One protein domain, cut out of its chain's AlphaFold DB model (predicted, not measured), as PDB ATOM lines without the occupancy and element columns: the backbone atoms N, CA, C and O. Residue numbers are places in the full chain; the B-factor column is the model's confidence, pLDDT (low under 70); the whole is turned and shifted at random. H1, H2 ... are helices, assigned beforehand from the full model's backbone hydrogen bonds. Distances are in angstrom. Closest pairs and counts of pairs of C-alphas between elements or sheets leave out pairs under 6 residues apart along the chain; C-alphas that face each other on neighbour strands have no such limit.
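Overview. This is residues 51 to 164 of the 164 residues of an uncharacterized protein of Tenericutes bacterium MO-XQ (UniProt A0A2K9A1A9). A long helix, H1, runs through the middle and makes the longest axis; H2 and H3 lie alongside it, and on another side the hairpin of H5 and H6 packs on it at a steep angle. H4 lies near H1 and H6 without touching a helix. The printed part has 114 residues with six named helices, H1 to H6 in chain order, and no named strand: all helix. It is compact, with a radius of gyration of the C-alphas of 13.0 A and spans of 38 by 33 by 25 A.

Along the chain. Find C-alpha 51 at (-27.844, -36.537, 34.040); from there H1 runs 39.1 A to residue 76. Go on to H2, residues 81 to 93, H3, 100 to 112, and H4, 116 to 125. H5, residues 130 to 144, spans 20.3 A, and H6, 148 to 162, spans 21.1 A, ending at C-alpha 162 at (-41.924, -12.875, 36.881).

Arrangement. Start at the hub, H1. Its residues 65 to 72 touch H2, closest C-alphas Leu 65 and Val 87 at 6.9 A, in a hairpin with a shallow tilt of 2 degrees. H3 touches H1 at C-alphas Val 69 and Phe 110, 6.6 A, the same way at 11 degrees. H5 touches H1 at a steep tilt of 56 degrees, closest C-alphas Ala 64 and Ala 136, 4.5 A. H2 and H3 are apart. Every O i to N i+4 pair is within hydrogen-bond range in H2, H3, H4 and H6; H1 has 20 of 22 and H5 10 of 11.

Size, cuts and confidence. The C-alphas farthest apart, Gln 51 and Asp 76, stand at 39.1 A. The printed part has no cut and no long link. Look at residue 164 for the one pLDDT under 70.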
ATOM      1  N   GLN A  51     -28.410 -37.469  33.063       73.56
ATOM      2  CA  GLN A  51     -27.844 -36.537  34.040       73.56
ATOM      3  C   GLN A  51     -28.629 -35.227  34.098       73.56
ATOM      4  O   GLN A  51     -28.933 -34.753  35.193       73.56
ATOM      5  N   TRP A  52     -28.982 -34.647  32.945       79.50
ATOM      6  CA  TRP A  52     -29.743 -33.393  32.916       79.50
ATOM      7  C   TRP A  52     -31.151 -33.593  33.478       79.50
ATOM      8  O   TRP A  52     -31.622 -32.747  34.236       79.50
ATOM      9  N   GLU A  53     -31.789 -34.731  33.184       81.62
ATOM     10  CA  GLU A  53     -33.117 -35.050  33.707       81.62
ATOM     11  C   GLU A  53     -33.067 -35.198  35.230       81.62
ATOM     12  O   GLU A  53     -33.902 -34.634  35.938       81.62
ATOM     13  N   HIS A  54     -32.060 -35.899  35.763       83.31
ATOM     14  CA  HIS A  54     -31.907 -36.053  37.209       83.31
ATOM     15  C   HIS A  54     -31.656 -34.711  37.908       83.31
ATOM     16  O   HIS A  54     -32.315 -34.413  38.906       83.31
ATOM     17  N   ILE A  55     -30.782 -33.864  37.353       84.19
ATOM     18  CA  ILE A  55     -30.509 -32.511  37.866       84.19
ATOM     19  C   ILE A  55     -31.777 -31.654  37.844       84.19
ATOM     20  O   ILE A  55     -32.106 -31.007  38.840       84.19
ATOM     21  N   TYR A  56     -32.515 -31.680  36.738       87.44
ATOM     22  CA  TYR A  56     -33.766 -30.949  36.599       87.44
ATOM     23  C   TYR A  56     -34.811 -31.427  37.619       87.44
ATOM     24  O   TYR A  56     -35.369 -30.618  38.360       87.44
ATOM     25  N   GLN A  57     -35.017 -32.741  37.752       88.69
ATOM     26  CA  GLN A  57     -35.947 -33.311  38.734       88.69
ATOM     27  C   GLN A  57     -35.537 -32.984  40.173       88.69
ATOM     28  O   GLN A  57     -36.390 -32.651  40.997       88.69
ATOM     29  N   ARG A  58     -34.238 -33.035  40.487       89.81
ATOM     30  CA  ARG A  58     -33.694 -32.634  41.790       89.81
ATOM     31  C   ARG A  58     -34.025 -31.177  42.095       89.81
ATOM     32  O   ARG A  58     -34.594 -30.899  43.150       89.81
ATOM     33  N   ASN A  59     -33.707 -30.274  41.171       89.62
ATOM     34  CA  ASN A  59     -33.956 -28.843  41.310       89.62
ATOM     35  C   ASN A  59     -35.446 -28.547  41.483       89.62
ATOM     36  O   ASN A  59     -35.831 -27.879  42.437       89.62
ATOM     37  N   MET A  60     -36.293 -29.127  40.636       92.06
ATOM     38  CA  MET A  60     -37.746 -28.982  40.710       92.06
ATOM     39  C   MET A  60     -38.305 -29.471  42.055       92.06
ATOM     40  O   MET A  60     -39.108 -28.788  42.686       92.06
ATOM     41  N   VAL A  61     -37.879 -30.647  42.531       91.50
ATOM     42  CA  VAL A  61     -38.321 -31.189  43.828       91.50
ATOM     43  C   VAL A  61     -37.857 -30.304  44.979       91.50
ATOM     44  O   VAL A  61     -38.629 -30.062  45.908       91.50
ATOM     45  N   LYS A  62     -36.609 -29.833  44.931       91.38
ATOM     46  CA  LYS A  62     -36.045 -28.950  45.950       91.38
ATOM     47  C   LYS A  62     -36.812 -27.631  46.010       91.38
ATOM     48  O   LYS A  62     -37.283 -27.265  47.081       91.38
ATOM     49  N   LEU A  63     -37.016 -26.978  44.869       92.69
ATOM     50  CA  LEU A  63     -37.791 -25.745  44.777       92.69
ATOM     51  C   LEU A  63     -39.231 -25.950  45.253       92.69
ATOM     52  O   LEU A  63     -39.720 -25.153  46.044       92.69
ATOM     53  N   ALA A  64     -39.886 -27.050  44.878       93.00
ATOM     54  CA  ALA A  64     -41.240 -27.343  45.345       93.00
ATOM     55  C   ALA A  64     -41.300 -27.489  46.877       93.00
ATOM     56  O   ALA A  64     -42.241 -27.016  47.509       93.00
ATOM     57  N   LEU A  65     -40.282 -28.098  47.497       91.94
ATOM     58  CA  LEU A  65     -40.166 -28.164  48.957       91.94
ATOM     59  C   LEU A  65     -39.991 -26.777  49.586       91.94
ATOM     60  O   LEU A  65     -40.623 -26.504  50.604       91.94
ATOM     61  N   MET A  66     -39.189 -25.903  48.974       91.38
ATOM     62  CA  MET A  66     -39.010 -24.520  49.432       91.38
ATOM     63  C   MET A  66     -40.306 -23.710  49.321       91.38
ATOM     64  O   MET A  66     -40.676 -23.037  50.277       91.38
ATOM     65  N   VAL A  67     -41.043 -23.848  48.212       92.06
ATOM     66  CA  VAL A  67     -42.362 -23.220  48.015       92.06
ATOM     67  C   VAL A  67     -43.351 -23.665  49.089       92.06
ATOM     68  O   VAL A  67     -44.052 -22.829  49.648       92.06
ATOM     69  N   LEU A  68     -43.400 -24.962  49.418       90.81
ATOM     70  CA  LEU A  68     -44.274 -25.461  50.486       90.81
ATOM     71  C   LEU A  68     -43.909 -24.861  51.846       90.81
ATOM     72  O   LEU A  68     -44.797 -24.432  52.574       90.81
ATOM     73  N   VAL A  69     -42.616 -24.822  52.188       88.75
ATOM     74  CA  VAL A  69     -42.141 -24.222  53.447       88.75
ATOM     75  C   VAL A  69     -42.530 -22.751  53.517       88.75
ATOM     76  O   VAL A  69     -43.113 -22.342  54.517       88.75
ATOM     77  N   TYR A  70     -42.264 -21.998  52.448       89.06
ATOM     78  CA  TYR A  70     -42.608 -20.585  52.333       89.06
ATOM     79  C   TYR A  70     -44.114 -20.351  52.515       89.06
ATOM     80  O   TYR A  70     -44.529 -19.573  53.375       89.06
ATOM     81  N   ALA A  71     -44.937 -21.085  51.760       89.19
ATOM     82  CA  ALA A  71     -46.389 -20.944  51.789       89.19
ATOM     83  C   ALA A  71     -46.986 -21.224  53.175       89.19
ATOM     84  O   ALA A  71     -47.952 -20.577  53.569       89.19
ATOM     85  N   PHE A  72     -46.418 -22.181  53.912       87.19
ATOM     86  CA  PHE A  72     -46.853 -22.489  55.270       87.19
ATOM     87  C   PHE A  72     -46.380 -21.442  56.278       87.19
ATOM     88  O   PHE A  72     -47.162 -21.037  57.131       87.19
ATOM     89  N   SER A  73     -45.148 -20.937  56.152       83.25
ATOM     90  CA  SER A  73     -44.649 -19.901  57.062       83.25
ATOM     91  C   SER A  73     -45.386 -18.563  56.944       83.25
ATOM     92  O   SER A  73     -45.508 -17.875  57.947       83.25
ATOM     93  N   GLU A  74     -45.917 -18.209  55.773       85.38
ATOM     94  CA  GLU A  74     -46.674 -16.958  55.567       85.38
ATOM     95  C   GLU A  74     -48.072 -16.951  56.224       85.38
ATOM     96  O   GLU A  74     -48.734 -15.916  56.290       85.38
ATOM     97  N   ASP A  75     -48.580 -18.095  56.697       77.50
ATOM     98  CA  ASP A  75     -49.938 -18.180  57.250       77.50
ATOM     99  C   ASP A  75     -50.026 -17.705  58.701       77.50
ATOM    100  O   ASP A  75     -50.811 -16.798  58.997       77.50
ATOM    101  N   ASP A  76     -49.229 -18.306  59.583       73.19
ATOM    102  CA  ASP A  76     -49.228 -18.045  61.026       73.19
ATOM    103  C   ASP A  76     -47.813 -18.031  61.636       73.19
ATOM    104  O   ASP A  76     -47.648 -18.193  62.852       73.19
ATOM    105  N   ASP A  77     -46.783 -17.850  60.799       70.88
ATOM    106  CA  ASP A  77     -45.373 -17.971  61.169       70.88
ATOM    107  C   ASP A  77     -45.019 -19.333  61.793       70.88
ATOM    108  O   ASP A  77     -43.962 -19.484  62.410       70.88
ATOM    109  N   GLN A  78     -45.860 -20.357  61.681       74.88
ATOM    110  CA  GLN A  78     -45.602 -21.683  62.222       74.88
ATOM    111  C   GLN A  78     -45.868 -22.743  61.159       74.88
ATOM    112  O   GLN A  78     -46.512 -22.515  60.150       74.88
ATOM    113  N   ILE A  79     -45.286 -23.926  61.360       79.06
ATOM    114  CA  ILE A  79     -45.579 -25.078  60.512       79.06
ATOM    115  C   ILE A  79     -46.355 -26.062  61.366       79.06
ATOM    116  O   ILE A  79     -45.826 -26.668  62.308       79.06
ATOM    117  N   SER A  80     -47.634 -26.214  61.051       83.19
ATOM    118  CA  SER A  80     -48.516 -27.117  61.762       83.19
ATOM    119  C   SER A  80     -48.115 -28.575  61.525       83.19
ATOM    120  O   SER A  80     -47.437 -28.953  60.567       83.19
ATOM    121  N   ARG A  81     -48.599 -29.474  62.389       80.00
ATOM    122  CA  ARG A  81     -48.366 -30.921  62.223       80.00
ATOM    123  C   ARG A  81     -48.885 -31.460  60.887       80.00
ATOM    124  O   ARG A  81     -48.355 -32.455  60.397       80.00
ATOM    125  N   LYS A  82     -49.945 -30.858  60.337       84.44
ATOM    126  CA  LYS A  82     -50.543 -31.291  59.068       84.44
ATOM    127  C   LYS A  82     -49.663 -30.876  57.891       84.44
ATOM    128  O   LYS A  82     -49.364 -31.713  57.046       84.44
ATOM    129  N   GLU A  83     -49.197 -29.635  57.889       85.38
ATOM    130  CA  GLU A  83     -48.252 -29.096  56.901       85.38
ATOM    131  C   GLU A  83     -46.924 -29.851  56.921       85.38
ATOM    132  O   GLU A  83     -46.430 -30.297  55.884       85.38
ATOM    133  N   TYR A  84     -46.406 -30.125  58.121       84.06
ATOM    134  CA  TYR A  84     -45.223 -30.960  58.291       84.06
ATOM    135  C   TYR A  84     -45.418 -32.364  57.698       84.06
ATOM    136  O   TYR A  84     -44.537 -32.890  57.017       84.06
ATOM    137  N   ALA A  85     -46.582 -32.984  57.921       85.44
ATOM    138  CA  ALA A  85     -46.887 -34.297  57.359       85.44
ATOM    139  C   ALA A  85     -46.966 -34.274  55.823       85.44
ATOM    140  O   ALA A  85     -46.497 -35.223  55.188       85.44
ATOM    141  N   LEU A  86     -47.503 -33.202  55.227       88.19
ATOM    142  CA  LEU A  86     -47.535 -33.016  53.773       88.19
ATOM    143  C   LEU A  86     -46.123 -32.951  53.194       88.19
ATOM    144  O   LEU A  86     -45.804 -33.709  52.277       88.19
ATOM    145  N   VAL A  87     -45.247 -32.132  53.779       86.31
ATOM    146  CA  VAL A  87     -43.865 -32.019  53.301       86.31
ATOM    147  C   VAL A  87     -43.097 -33.322  53.522       86.31
ATOM    148  O   VAL A  87     -42.442 -33.805  52.600       86.31
ATOM    149  N   LYS A  88     -43.226 -33.964  54.692       84.31
ATOM    150  CA  LYS A  88     -42.596 -35.272  54.963       84.31
ATOM    151  C   LYS A  88     -43.028 -36.320  53.935       84.31
ATOM    152  O   LYS A  88     -42.203 -37.113  53.481       84.31
ATOM    153  N   SER A  89     -44.307 -36.328  53.562       87.31
ATOM    154  CA  SER A  89     -44.848 -37.225  52.539       87.31
ATOM    155  C   SER A  89     -44.250 -36.929  51.160       87.31
ATOM    156  O   SER A  89     -43.695 -37.827  50.525       87.31
ATOM    157  N   PHE A  90     -44.269 -35.663  50.733       89.50
ATOM    158  CA  PHE A  90     -43.710 -35.238  49.448       89.50
ATOM    159  C   PHE A  90     -42.208 -35.532  49.337       89.50
ATOM    160  O   PHE A  90     -41.747 -36.076  48.331       89.50
ATOM    161  N   PHE A  91     -41.449 -35.264  50.400       86.12
ATOM    162  CA  PHE A  91     -40.029 -35.586  50.487       86.12
ATOM    163  C   PHE A  91     -39.774 -37.087  50.315       86.12
ATOM    164  O   PHE A  91     -38.908 -37.488  49.538       86.12
ATOM    165  N   LYS A  92     -40.543 -37.943  51.005       85.94
ATOM    166  CA  LYS A  92     -40.397 -39.403  50.893       85.94
ATOM    167  C   LYS A  92     -40.652 -39.902  49.471       85.94
ATOM    168  O   LYS A  92     -39.897 -40.749  49.001       85.94
ATOM    169  N   MET A  93     -41.662 -39.363  48.785       87.19
ATOM    170  CA  MET A  93     -41.987 -39.748  47.403       87.19
ATOM    171  C   MET A  93     -40.885 -39.365  46.408       87.19
ATOM    172  O   MET A  93     -40.615 -40.107  45.468       87.19
ATOM    173  N   ASN A  94     -40.218 -38.232  46.631       88.81
ATOM    174  CA  ASN A  94     -39.208 -37.702  45.716       88.81
ATOM    175  C   ASN A  94     -37.763 -37.947  46.193       88.81
ATOM    176  O   ASN A  94     -36.816 -37.407  45.623       88.81
ATOM    177  N   ARG A  95     -37.571 -38.794  47.215       83.56
ATOM    178  CA  ARG A  95     -36.275 -39.040  47.873       83.56
ATOM    179  C   ARG A  95     -35.152 -39.396  46.894       83.56
ATOM    180  O   ARG A  95     -34.013 -39.022  47.156       83.56
ATOM    181  N   LYS A  96     -35.474 -40.122  45.819       83.19
ATOM    182  CA  LYS A  96     -34.528 -40.600  44.794       83.19
ATOM    183  C   LYS A  96     -33.825 -39.485  44.009       83.19
ATOM    184  O   LYS A  96     -32.790 -39.738  43.405       83.19
ATOM    185  N   TYR A  97     -34.381 -38.274  44.018       84.19
ATOM    186  CA  TYR A  97     -33.802 -37.120  43.329       84.19
ATOM    187  C   TYR A  97     -32.932 -36.254  44.244       84.19
ATOM    188  O   TYR A  97     -32.106 -35.495  43.758       84.19
ATOM    189  N   LEU A  98     -33.108 -36.359  45.564       85.00
ATOM    190  CA  LEU A  98     -32.496 -35.449  46.531       85.00
ATOM    191  C   LEU A  98     -31.223 -36.027  47.137       85.00
ATOM    192  O   LEU A  98     -31.244 -37.135  47.699       85.00
ATOM    193  N   PHE A  99     -30.168 -35.219  47.124       83.50
ATOM    194  CA  PHE A  99     -28.905 -35.533  47.780       83.50
ATOM    195  C   PHE A  99     -28.985 -35.241  49.276       83.50
ATOM    196  O   PHE A  99     -30.014 -34.811  49.813       83.50
ATOM    197  N   LYS A 100     -27.903 -35.560  49.982       78.50
ATOM    198  CA  LYS A 100     -27.812 -35.326  51.419       78.50
ATOM    199  C   LYS A 100     -27.751 -33.829  51.731       78.50
ATOM    200  O   LYS A 100     -28.406 -33.387  52.667       78.50
ATOM    201  N   GLU A 101     -27.063 -33.053  50.901       83.00
ATOM    202  CA  GLU A 101     -26.922 -31.605  51.055       83.00
ATOM    203  C   GLU A 101     -28.266 -30.895  50.881       83.00
ATOM    204  O   GLU A 101     -28.616 -30.044  51.692       83.00
ATOM    205  N   ASP A 102     -29.065 -31.297  49.881       83.94
ATOM    206  CA  ASP A 102     -30.410 -30.730  49.691       83.94
ATOM    207  C   ASP A 102     -31.277 -30.972  50.917       83.94
ATOM    208  O   ASP A 102     -32.091 -30.140  51.304       83.94
ATOM    209  N   TYR A 103     -31.109 -32.143  51.524       77.00
ATOM    210  CA  TYR A 103     -31.844 -32.505  52.711       77.00
ATOM    211  C   TYR A 103     -31.458 -31.625  53.908       77.00
ATOM    212  O   TYR A 103     -32.352 -31.118  54.590       77.00
ATOM    213  N   ASP A 104     -30.164 -31.421  54.149       81.69
ATOM    214  CA  ASP A 104     -29.698 -30.560  55.238       81.69
ATOM    215  C   ASP A 104     -30.148 -29.106  55.025       81.69
ATOM    216  O   ASP A 104     -30.578 -28.441  55.969       81.69
ATOM    217  N   GLU A 105     -30.154 -28.644  53.777       84.50
ATOM    218  CA  GLU A 105     -30.650 -27.322  53.408       84.50
ATOM    219  C   GLU A 105     -32.155 -27.179  53.661       84.50
ATOM    220  O   GLU A 105     -32.573 -26.278  54.385       84.50
ATOM    221  N   ILE A 106     -32.975 -28.113  53.169       83.19
ATOM    222  CA  ILE A 106     -34.427 -28.110  53.408       83.19
ATOM    223  C   ILE A 106     -34.721 -28.181  54.909       83.19
ATOM    224  O   ILE A 106     -35.596 -27.475  55.406       83.19
ATOM    225  N   LYS A 107     -33.980 -29.000  55.662       79.50
ATOM    226  CA  LYS A 107     -34.133 -29.095  57.117       79.50
ATOM    227  C   LYS A 107     -33.846 -27.763  57.803       79.50
ATOM    228  O   LYS A 107     -34.594 -27.390  58.707       79.50
ATOM    229  N   ASN A 108     -32.787 -27.071  57.396       82.00
ATOM    230  CA  ASN A 108     -32.467 -25.754  57.932       82.00
ATOM    231  C   ASN A 108     -33.584 -24.757  57.615       82.00
ATOM    232  O   ASN A 108     -34.040 -24.082  58.532       82.00
ATOM    233  N   LEU A 109     -34.120 -24.763  56.390       80.19
ATOM    234  CA  LEU A 109     -35.250 -23.910  56.003       80.19
ATOM    235  C   LEU A 109     -36.496 -24.140  56.869       80.19
ATOM    236  O   LEU A 109     -37.164 -23.187  57.252       80.19
ATOM    237  N   PHE A 110     -36.785 -25.386  57.256       73.69
ATOM    238  CA  PHE A 110     -37.872 -25.687  58.198       73.69
ATOM    239  C   PHE A 110     -37.673 -25.075  59.591       73.69
ATOM    240  O   PHE A 110     -38.647 -24.869  60.313       73.69
ATOM    241  N   GLN A 111     -36.425 -24.849  60.003       75.44
ATOM    242  CA  GLN A 111     -36.089 -24.320  61.326       75.44
ATOM    243  C   GLN A 111     -35.978 -22.799  61.326       75.44
ATOM    244  O   GLN A 111     -36.466 -22.157  62.253       75.44
ATOM    245  N   THR A 112     -35.325 -22.238  60.309       76.69
ATOM    246  CA  THR A 112     -35.085 -20.797  60.188       76.69
ATOM    247  C   THR A 112     -36.276 -20.066  59.591       76.69
ATOM    248  O   THR A 112     -36.432 -18.879  59.855       76.69
ATOM    249  N   LYS A 113     -37.133 -20.795  58.857       75.12
ATOM    250  CA  LYS A 113     -38.126 -20.260  57.918       75.12
ATOM    251  C   LYS A 113     -37.429 -19.546  56.762       75.12
ATOM    252  O   LYS A 113     -36.235 -19.255  56.825       75.12
ATOM    253  N   LEU A 114     -38.167 -19.347  55.680       77.56
ATOM    254  CA  LEU A 114     -37.667 -18.685  54.485       77.56
ATOM    255  C   LEU A 114     -38.526 -17.452  54.255       77.56
ATOM    256  O   LEU A 114     -39.728 -17.585  54.044       77.56
ATOM    257  N   SER A 115     -37.936 -16.263  54.320       83.19
ATOM    258  CA  SER A 115     -38.640 -15.043  53.928       83.19
ATOM    259  C   SER A 115     -38.748 -14.937  52.405       83.19
ATOM    260  O   SER A 115     -37.955 -15.521  51.662       83.19
ATOM    261  N   LYS A 116     -39.702 -14.132  51.922       84.88
ATOM    262  CA  LYS A 116     -39.858 -13.842  50.489       84.88
ATOM    263  C   LYS A 116     -38.556 -13.343  49.852       84.88
ATOM    264  O   LYS A 116     -38.196 -13.795  48.771       84.88
ATOM    265  N   HIS A 117     -37.840 -12.441  50.528       85.56
ATOM    266  CA  HIS A 117     -36.570 -11.895  50.039       85.56
ATOM    267  C   HIS A 117     -35.484 -12.966  49.950       85.56
ATOM    268  O   HIS A 117     -34.891 -13.129  48.891       85.56
ATOM    269  N   GLU A 118     -35.291 -13.758  51.007       85.81
ATOM    270  CA  GLU A 118     -34.305 -14.847  51.001       85.81
ATOM    271  C   GLU A 118     -34.614 -15.896  49.929       85.81
ATOM    272  O   GLU A 118     -33.694 -16.467  49.344       85.81
ATOM    273  N   PHE A 119     -35.895 -16.150  49.640       87.31
ATOM    274  CA  PHE A 119     -36.261 -17.064  48.566       87.31
ATOM    275  C   PHE A 119     -35.905 -16.485  47.191       87.31
ATOM    276  O   PHE A 119     -35.285 -17.167  46.375       87.31
ATOM    277  N   LEU A 120     -36.251 -15.224  46.928       86.50
ATOM    278  CA  LEU A 120     -35.913 -14.576  45.661       86.50
ATOM    279  C   LEU A 120     -34.391 -14.479  45.466       86.50
ATOM    280  O   LEU A 120     -33.906 -14.772  44.376       86.50
ATOM    281  N   ASP A 121     -33.642 -14.158  46.522       88.12
ATOM    282  CA  ASP A 121     -32.178 -14.112  46.495       88.12
ATOM    283  C   ASP A 121     -31.577 -15.500  46.246       88.12
ATOM    284  O   ASP A 121     -30.621 -15.642  45.484       88.12
ATOM    285  N   TYR A 122     -32.152 -16.548  46.844       87.25
ATOM    286  CA  TYR A 122     -31.738 -17.924  46.586       87.25
ATOM    287  C   TYR A 122     -31.944 -18.312  45.118       87.25
ATOM    288  O   TYR A 122     -31.075 -18.954  44.522       87.25
ATOM    289  N   LEU A 123     -33.079 -17.924  44.525       86.56
ATOM    290  CA  LEU A 123     -33.366 -18.198  43.118       86.56
ATOM    291  C   LEU A 123     -32.360 -17.510  42.192       86.56
ATOM    292  O   LEU A 123     -31.875 -18.129  41.245       86.56
ATOM    293  N   GLU A 124     -32.013 -16.267  42.513       85.38
ATOM    294  CA  GLU A 124     -31.061 -15.448  41.763       85.38
ATOM    295  C   GLU A 124     -29.630 -15.996  41.866       85.38
ATOM    296  O   GLU A 124     -28.980 -16.233  40.852       85.38
ATOM    297  N   GLN A 125     -29.161 -16.312  43.078       86.88
ATOM    298  CA  GLN A 125     -27.822 -16.873  43.313       86.88
ATOM    299  C   GLN A 125     -27.597 -18.233  42.645       86.88
ATOM    300  O   GLN A 125     -26.454 -18.634  42.413       86.88
ATOM    301  N   LYS A 126     -28.673 -18.987  42.409       85.81
ATOM    302  CA  LYS A 126     -28.632 -20.297  41.753       85.81
ATOM    303  C   LYS A 126     -28.958 -20.235  40.264       85.81
ATOM    304  O   LYS A 126     -28.993 -21.294  39.643       85.81
ATOM    305  N   GLU A 127     -29.169 -19.034  39.720       84.00
ATOM    306  CA  GLU A 127     -29.470 -18.790  38.306       84.00
ATOM    307  C   GLU A 127     -30.657 -19.634  37.805       84.00
ATOM    308  O   GLU A 127     -30.650 -20.164  36.694       84.00
ATOM    309  N   TYR A 128     -31.690 -19.806  38.643       84.81
ATOM    310  CA  TYR A 128     -32.874 -20.563  38.244       84.81
ATOM    311  C   TYR A 128     -33.715 -19.782  37.234       84.81
ATOM    312  O   TYR A 128     -34.074 -18.627  37.452       84.81
ATOM    313  N   GLU A 129     -34.108 -20.453  36.153       81.69
ATOM    314  CA  GLU A 129     -35.058 -19.903  35.191       81.69
ATOM    315  C   GLU A 129     -36.481 -19.827  35.770       81.69
ATOM    316  O   GLU A 129     -36.907 -20.678  36.558       81.69
ATOM    317  N   ALA A 130     -37.275 -18.864  35.285       80.88
ATOM    318  CA  ALA A 130     -38.694 -18.739  35.635       80.88
ATOM    319  C   ALA A 130     -39.505 -20.001  35.311       80.88
ATOM    320  O   ALA A 130     -40.418 -20.360  36.052       80.88
ATOM    321  N   SER A 131     -39.144 -20.709  34.236       83.50
ATOM    322  CA  SER A 131     -39.694 -22.019  33.868       83.50
ATOM    323  C   SER A 131     -39.571 -23.026  35.024       83.50
ATOM    324  O   SER A 131     -40.566 -23.608  35.448       83.50
ATOM    325  N   SER A 132     -38.381 -23.131  35.619       85.19
ATOM    326  CA  SER A 132     -38.083 -24.060  36.715       85.19
ATOM    327  C   SER A 132     -38.870 -23.736  37.985       85.19
ATOM    328  O   SER A 132     -39.351 -24.645  38.668       85.19
ATOM    329  N   LEU A 133     -39.031 -22.445  38.300       86.50
ATOM    330  CA  LEU A 133     -39.876 -22.021  39.417       86.50
ATOM    331  C   LEU A 133     -41.350 -22.334  39.144       86.50
ATOM    332  O   LEU A 133     -42.038 -22.834  40.029       86.50
ATOM    333  N   ASN A 134     -41.835 -22.077  37.928       88.81
ATOM    334  CA  ASN A 134     -43.222 -22.338  37.552       88.81
ATOM    335  C   ASN A 134     -43.575 -23.828  37.669       88.81
ATOM    336  O   ASN A 134     -44.612 -24.155  38.248       88.81
ATOM    337  N   ASP A 135     -42.691 -24.715  37.211       90.44
ATOM    338  CA  ASP A 135     -42.875 -26.168  37.317       90.44
ATOM    339  C   ASP A 135     -42.893 -26.624  38.786       90.44
ATOM    340  O   ASP A 135     -43.714 -27.448  39.209       90.44
ATOM    341  N   ALA A 136     -42.003 -26.056  39.604       91.25
ATOM    342  CA  ALA A 136     -41.959 -26.320  41.036       91.25
ATOM    343  C   ALA A 136     -43.227 -25.832  41.754       91.25
ATOM    344  O   ALA A 136     -43.764 -26.540  42.613       91.25
ATOM    345  N   ILE A 137     -43.727 -24.655  41.376       91.00
ATOM    346  CA  ILE A 137     -44.973 -24.077  41.877       91.00
ATOM    347  C   ILE A 137     -46.161 -24.948  41.489       91.00
ATOM    348  O   ILE A 137     -46.974 -25.259  42.352       91.00
ATOM    349  N   GLU A 138     -46.261 -25.413  40.246       91.00
ATOM    350  CA  GLU A 138     -47.347 -26.305  39.831       91.00
ATOM    351  C   GLU A 138     -47.362 -27.591  40.671       91.00
ATOM    352  O   GLU A 138     -48.406 -28.020  41.186       91.00
ATOM    353  N   LYS A 139     -46.175 -28.166  40.893       90.31
ATOM    354  CA  LYS A 139     -46.007 -29.360  41.719       90.31
ATOM    355  C   LYS A 139     -46.390 -29.106  43.179       90.31
ATOM    356  O   LYS A 139     -47.093 -29.933  43.761       90.31
ATOM    357  N   ALA A 140     -46.003 -27.971  43.760       89.25
ATOM    358  CA  ALA A 140     -46.392 -27.581  45.116       89.25
ATOM    359  C   ALA A 140     -47.901 -27.302  45.223       89.25
ATOM    360  O   ALA A 140     -48.576 -27.859  46.090       89.25
ATOM    361  N   SER A 141     -48.464 -26.532  44.293       88.75
ATOM    362  CA  SER A 141     -49.887 -26.188  44.227       88.75
ATOM    363  C   SER A 141     -50.780 -27.421  44.145       88.75
ATOM    364  O   SER A 141     -51.859 -27.432  44.736       88.75
ATOM    365  N   SER A 142     -50.324 -28.505  43.504       88.31
ATOM    366  CA  SER A 142     -51.040 -29.790  43.492       88.31
ATOM    367  C   SER A 142     -51.302 -30.367  44.896       88.31
ATOM    368  O   SER A 142     -52.332 -31.008  45.113       88.31
ATOM    369  N   LEU A 143     -50.420 -30.083  45.861       86.25
ATOM    370  CA  LEU A 143     -50.521 -30.511  47.261       86.25
ATOM    371  C   LEU A 143     -51.302 -29.515  48.121       86.25
ATOM    372  O   LEU A 143     -51.861 -29.891  49.150       86.25
ATOM    373  N   LEU A 144     -51.347 -28.255  47.690       85.31
ATOM    374  CA  LEU A 144     -52.016 -27.156  48.378       85.31
ATOM    375  C   LEU A 144     -53.474 -26.970  47.939       85.31
ATOM    376  O   LEU A 144     -54.166 -26.149  48.529       85.31
ATOM    377  N   ARG A 145     -53.973 -27.741  46.957       76.62
ATOM    378  CA  ARG A 145     -55.311 -27.588  46.337       76.62
ATOM    379  C   ARG A 145     -56.477 -27.445  47.318       76.62
ATOM    380  O   ARG A 145     -57.485 -26.838  46.978       76.62
ATOM    381  N   SER A 146     -56.369 -28.012  48.517       76.81
ATOM    382  CA  SER A 146     -57.405 -27.905  49.548       76.81
ATOM    383  C   SER A 146     -57.407 -26.573  50.314       76.81
ATOM    384  O   SER A 146     -58.304 -26.356  51.122       76.81
ATOM    385  N   SER A 147     -56.413 -25.706  50.109       81.25
ATOM    386  CA  SER A 147     -56.234 -24.442  50.827       81.25
ATOM    387  C   SER A 147     -56.058 -23.280  49.851       81.25
ATOM    388  O   SER A 147     -54.967 -23.030  49.340       81.25
ATOM    389  N   GLY A 148     -57.141 -22.529  49.628       83.31
ATOM    390  CA  GLY A 148     -57.110 -21.328  48.787       83.31
ATOM    391  C   GLY A 148     -56.139 -20.257  49.294       83.31
ATOM    392  O   GLY A 148     -55.546 -19.556  48.484       83.31
ATOM    393  N   LYS A 149     -55.909 -20.181  50.615       86.25
ATOM    394  CA  LYS A 149     -54.937 -19.248  51.205       86.25
ATOM    395  C   LYS A 149     -53.514 -19.528  50.714       86.25
ATOM    396  O   LYS A 149     -52.845 -18.607  50.268       86.25
ATOM    397  N   TYR A 150     -53.068 -20.786  50.742       87.81
ATOM    398  CA  TYR A 150     -51.712 -21.128  50.296       87.81
ATOM    399  C   TYR A 150     -51.532 -20.947  48.789       87.81
ATOM    400  O   TYR A 150     -50.450 -20.574  48.354       87.81
ATOM    401  N   LEU A 151     -52.583 -21.173  47.995       87.94
ATOM    402  CA  LEU A 151     -52.524 -20.920  46.554       87.94
ATOM    403  C   LEU A 151     -52.282 -19.436  46.252       87.94
ATOM    404  O   LEU A 151     -51.431 -19.138  45.424       87.94
ATOM    405  N   LEU A 152     -52.940 -18.522  46.977       88.81
ATOM    406  CA  LEU A 152     -52.705 -17.081  46.827       88.81
ATOM    407  C   LEU A 152     -51.257 -16.696  47.152       88.81
ATOM    408  O   LEU A 152     -50.630 -15.995  46.367       88.81
ATOM    409  N   VAL A 153     -50.696 -17.211  48.252       88.62
ATOM    410  CA  VAL A 153     -49.294 -16.945  48.634       88.62
ATOM    411  C   VAL A 153     -48.319 -17.414  47.549       88.62
ATOM    412  O   VAL A 153     -47.352 -16.728  47.214       88.62
ATOM    413  N   VAL A 154     -48.571 -18.589  46.974       89.62
ATOM    414  CA  VAL A 154     -47.728 -19.142  45.910       89.62
ATOM    415  C   VAL A 154     -47.886 -18.360  44.598       89.62
ATOM    416  O   VAL A 154     -46.895 -18.139  43.901       89.62
ATOM    417  N   ASP A 155     -49.093 -17.893  44.275       88.75
ATOM    418  CA  ASP A 155     -49.341 -17.043  43.107       88.75
ATOM    419  C   ASP A 155     -48.671 -15.664  43.250       88.75
ATOM    420  O   ASP A 155     -48.078 -15.167  42.291       88.75
ATOM    421  N   GLU A 156     -48.681 -15.070  44.444       88.88
ATOM    422  CA  GLU A 156     -47.961 -13.822  44.738       88.88
ATOM    423  C   GLU A 156     -46.442 -13.987  44.611       88.88
ATOM    424  O   GLU A 156     -45.755 -13.102  44.090       88.88
ATOM    425  N   LEU A 157     -45.900 -15.123  45.060       87.06
ATOM    426  CA  LEU A 157     -44.490 -15.459  44.867       87.06
ATOM    427  C   LEU A 157     -44.153 -15.580  43.373       87.06
ATOM    428  O   LEU A 157     -43.137 -15.052  42.923       87.06
ATOM    429  N   LYS A 158     -45.025 -16.238  42.599       88.69
ATOM    430  CA  LYS A 158     -44.876 -16.384  41.148       88.69
ATOM    431  C   LYS A 158     -44.864 -15.032  40.439       88.69
ATOM    432  O   LYS A 158     -44.021 -14.807  39.575       88.69
ATOM    433  N   GLN A 159     -45.791 -14.141  40.782       88.19
ATOM    434  CA  GLN A 159     -45.847 -12.791  40.216       88.19
ATOM    435  C   GLN A 159     -44.581 -12.004  40.556       88.19
ATOM    436  O   GLN A 159     -43.931 -11.490  39.653       88.19
ATOM    437  N   ALA A 160     -44.161 -12.017  41.824       85.50
ATOM    438  CA  ALA A 160     -42.968 -11.303  42.272       85.50
ATOM    439  C   ALA A 160     -41.675 -11.754  41.572       85.50
ATOM    440  O   ALA A 160     -40.758 -10.953  41.417       85.50
ATOM    441  N   PHE A 161     -41.588 -13.023  41.164       82.25
ATOM    442  CA  PHE A 161     -40.451 -13.517  40.391       82.25
ATOM    443  C   PHE A 161     -40.535 -13.142  38.904       82.25
ATOM    444  O   PHE A 161     -39.518 -12.822  38.305       82.25
ATOM    445  N   ASN A 162     -41.732 -13.171  38.308       80.62
ATOM    446  CA  ASN A 162     -41.924 -12.875  36.881       80.62
ATOM    447  C   ASN A 162     -41.912 -11.371  36.549       80.62
ATOM    448  O   ASN A 162     -41.730 -11.013  35.389       80.62
ATOM    449  N   GLU A 163     -42.173 -10.504  37.528       76.81
ATOM    450  CA  GLU A 163     -42.140  -9.038  37.380       76.81
ATOM    451  C   GLU A 163     -40.737  -8.433  37.589       76.81
ATOM    452  O   GLU A 163     -40.567  -7.222  37.439       76.81
ATOM    453  N   LYS A 164     -39.752  -9.265  37.948       60.28
ATOM    454  CA  LYS A 164     -38.332  -8.909  38.082       60.28
ATOM    455  C   LYS A 164     -37.631  -8.978  36.722       60.28
ATOM    456  O   LYS A 164     -36.786  -8.089  36.475       60.28
TER     457      LYS A 164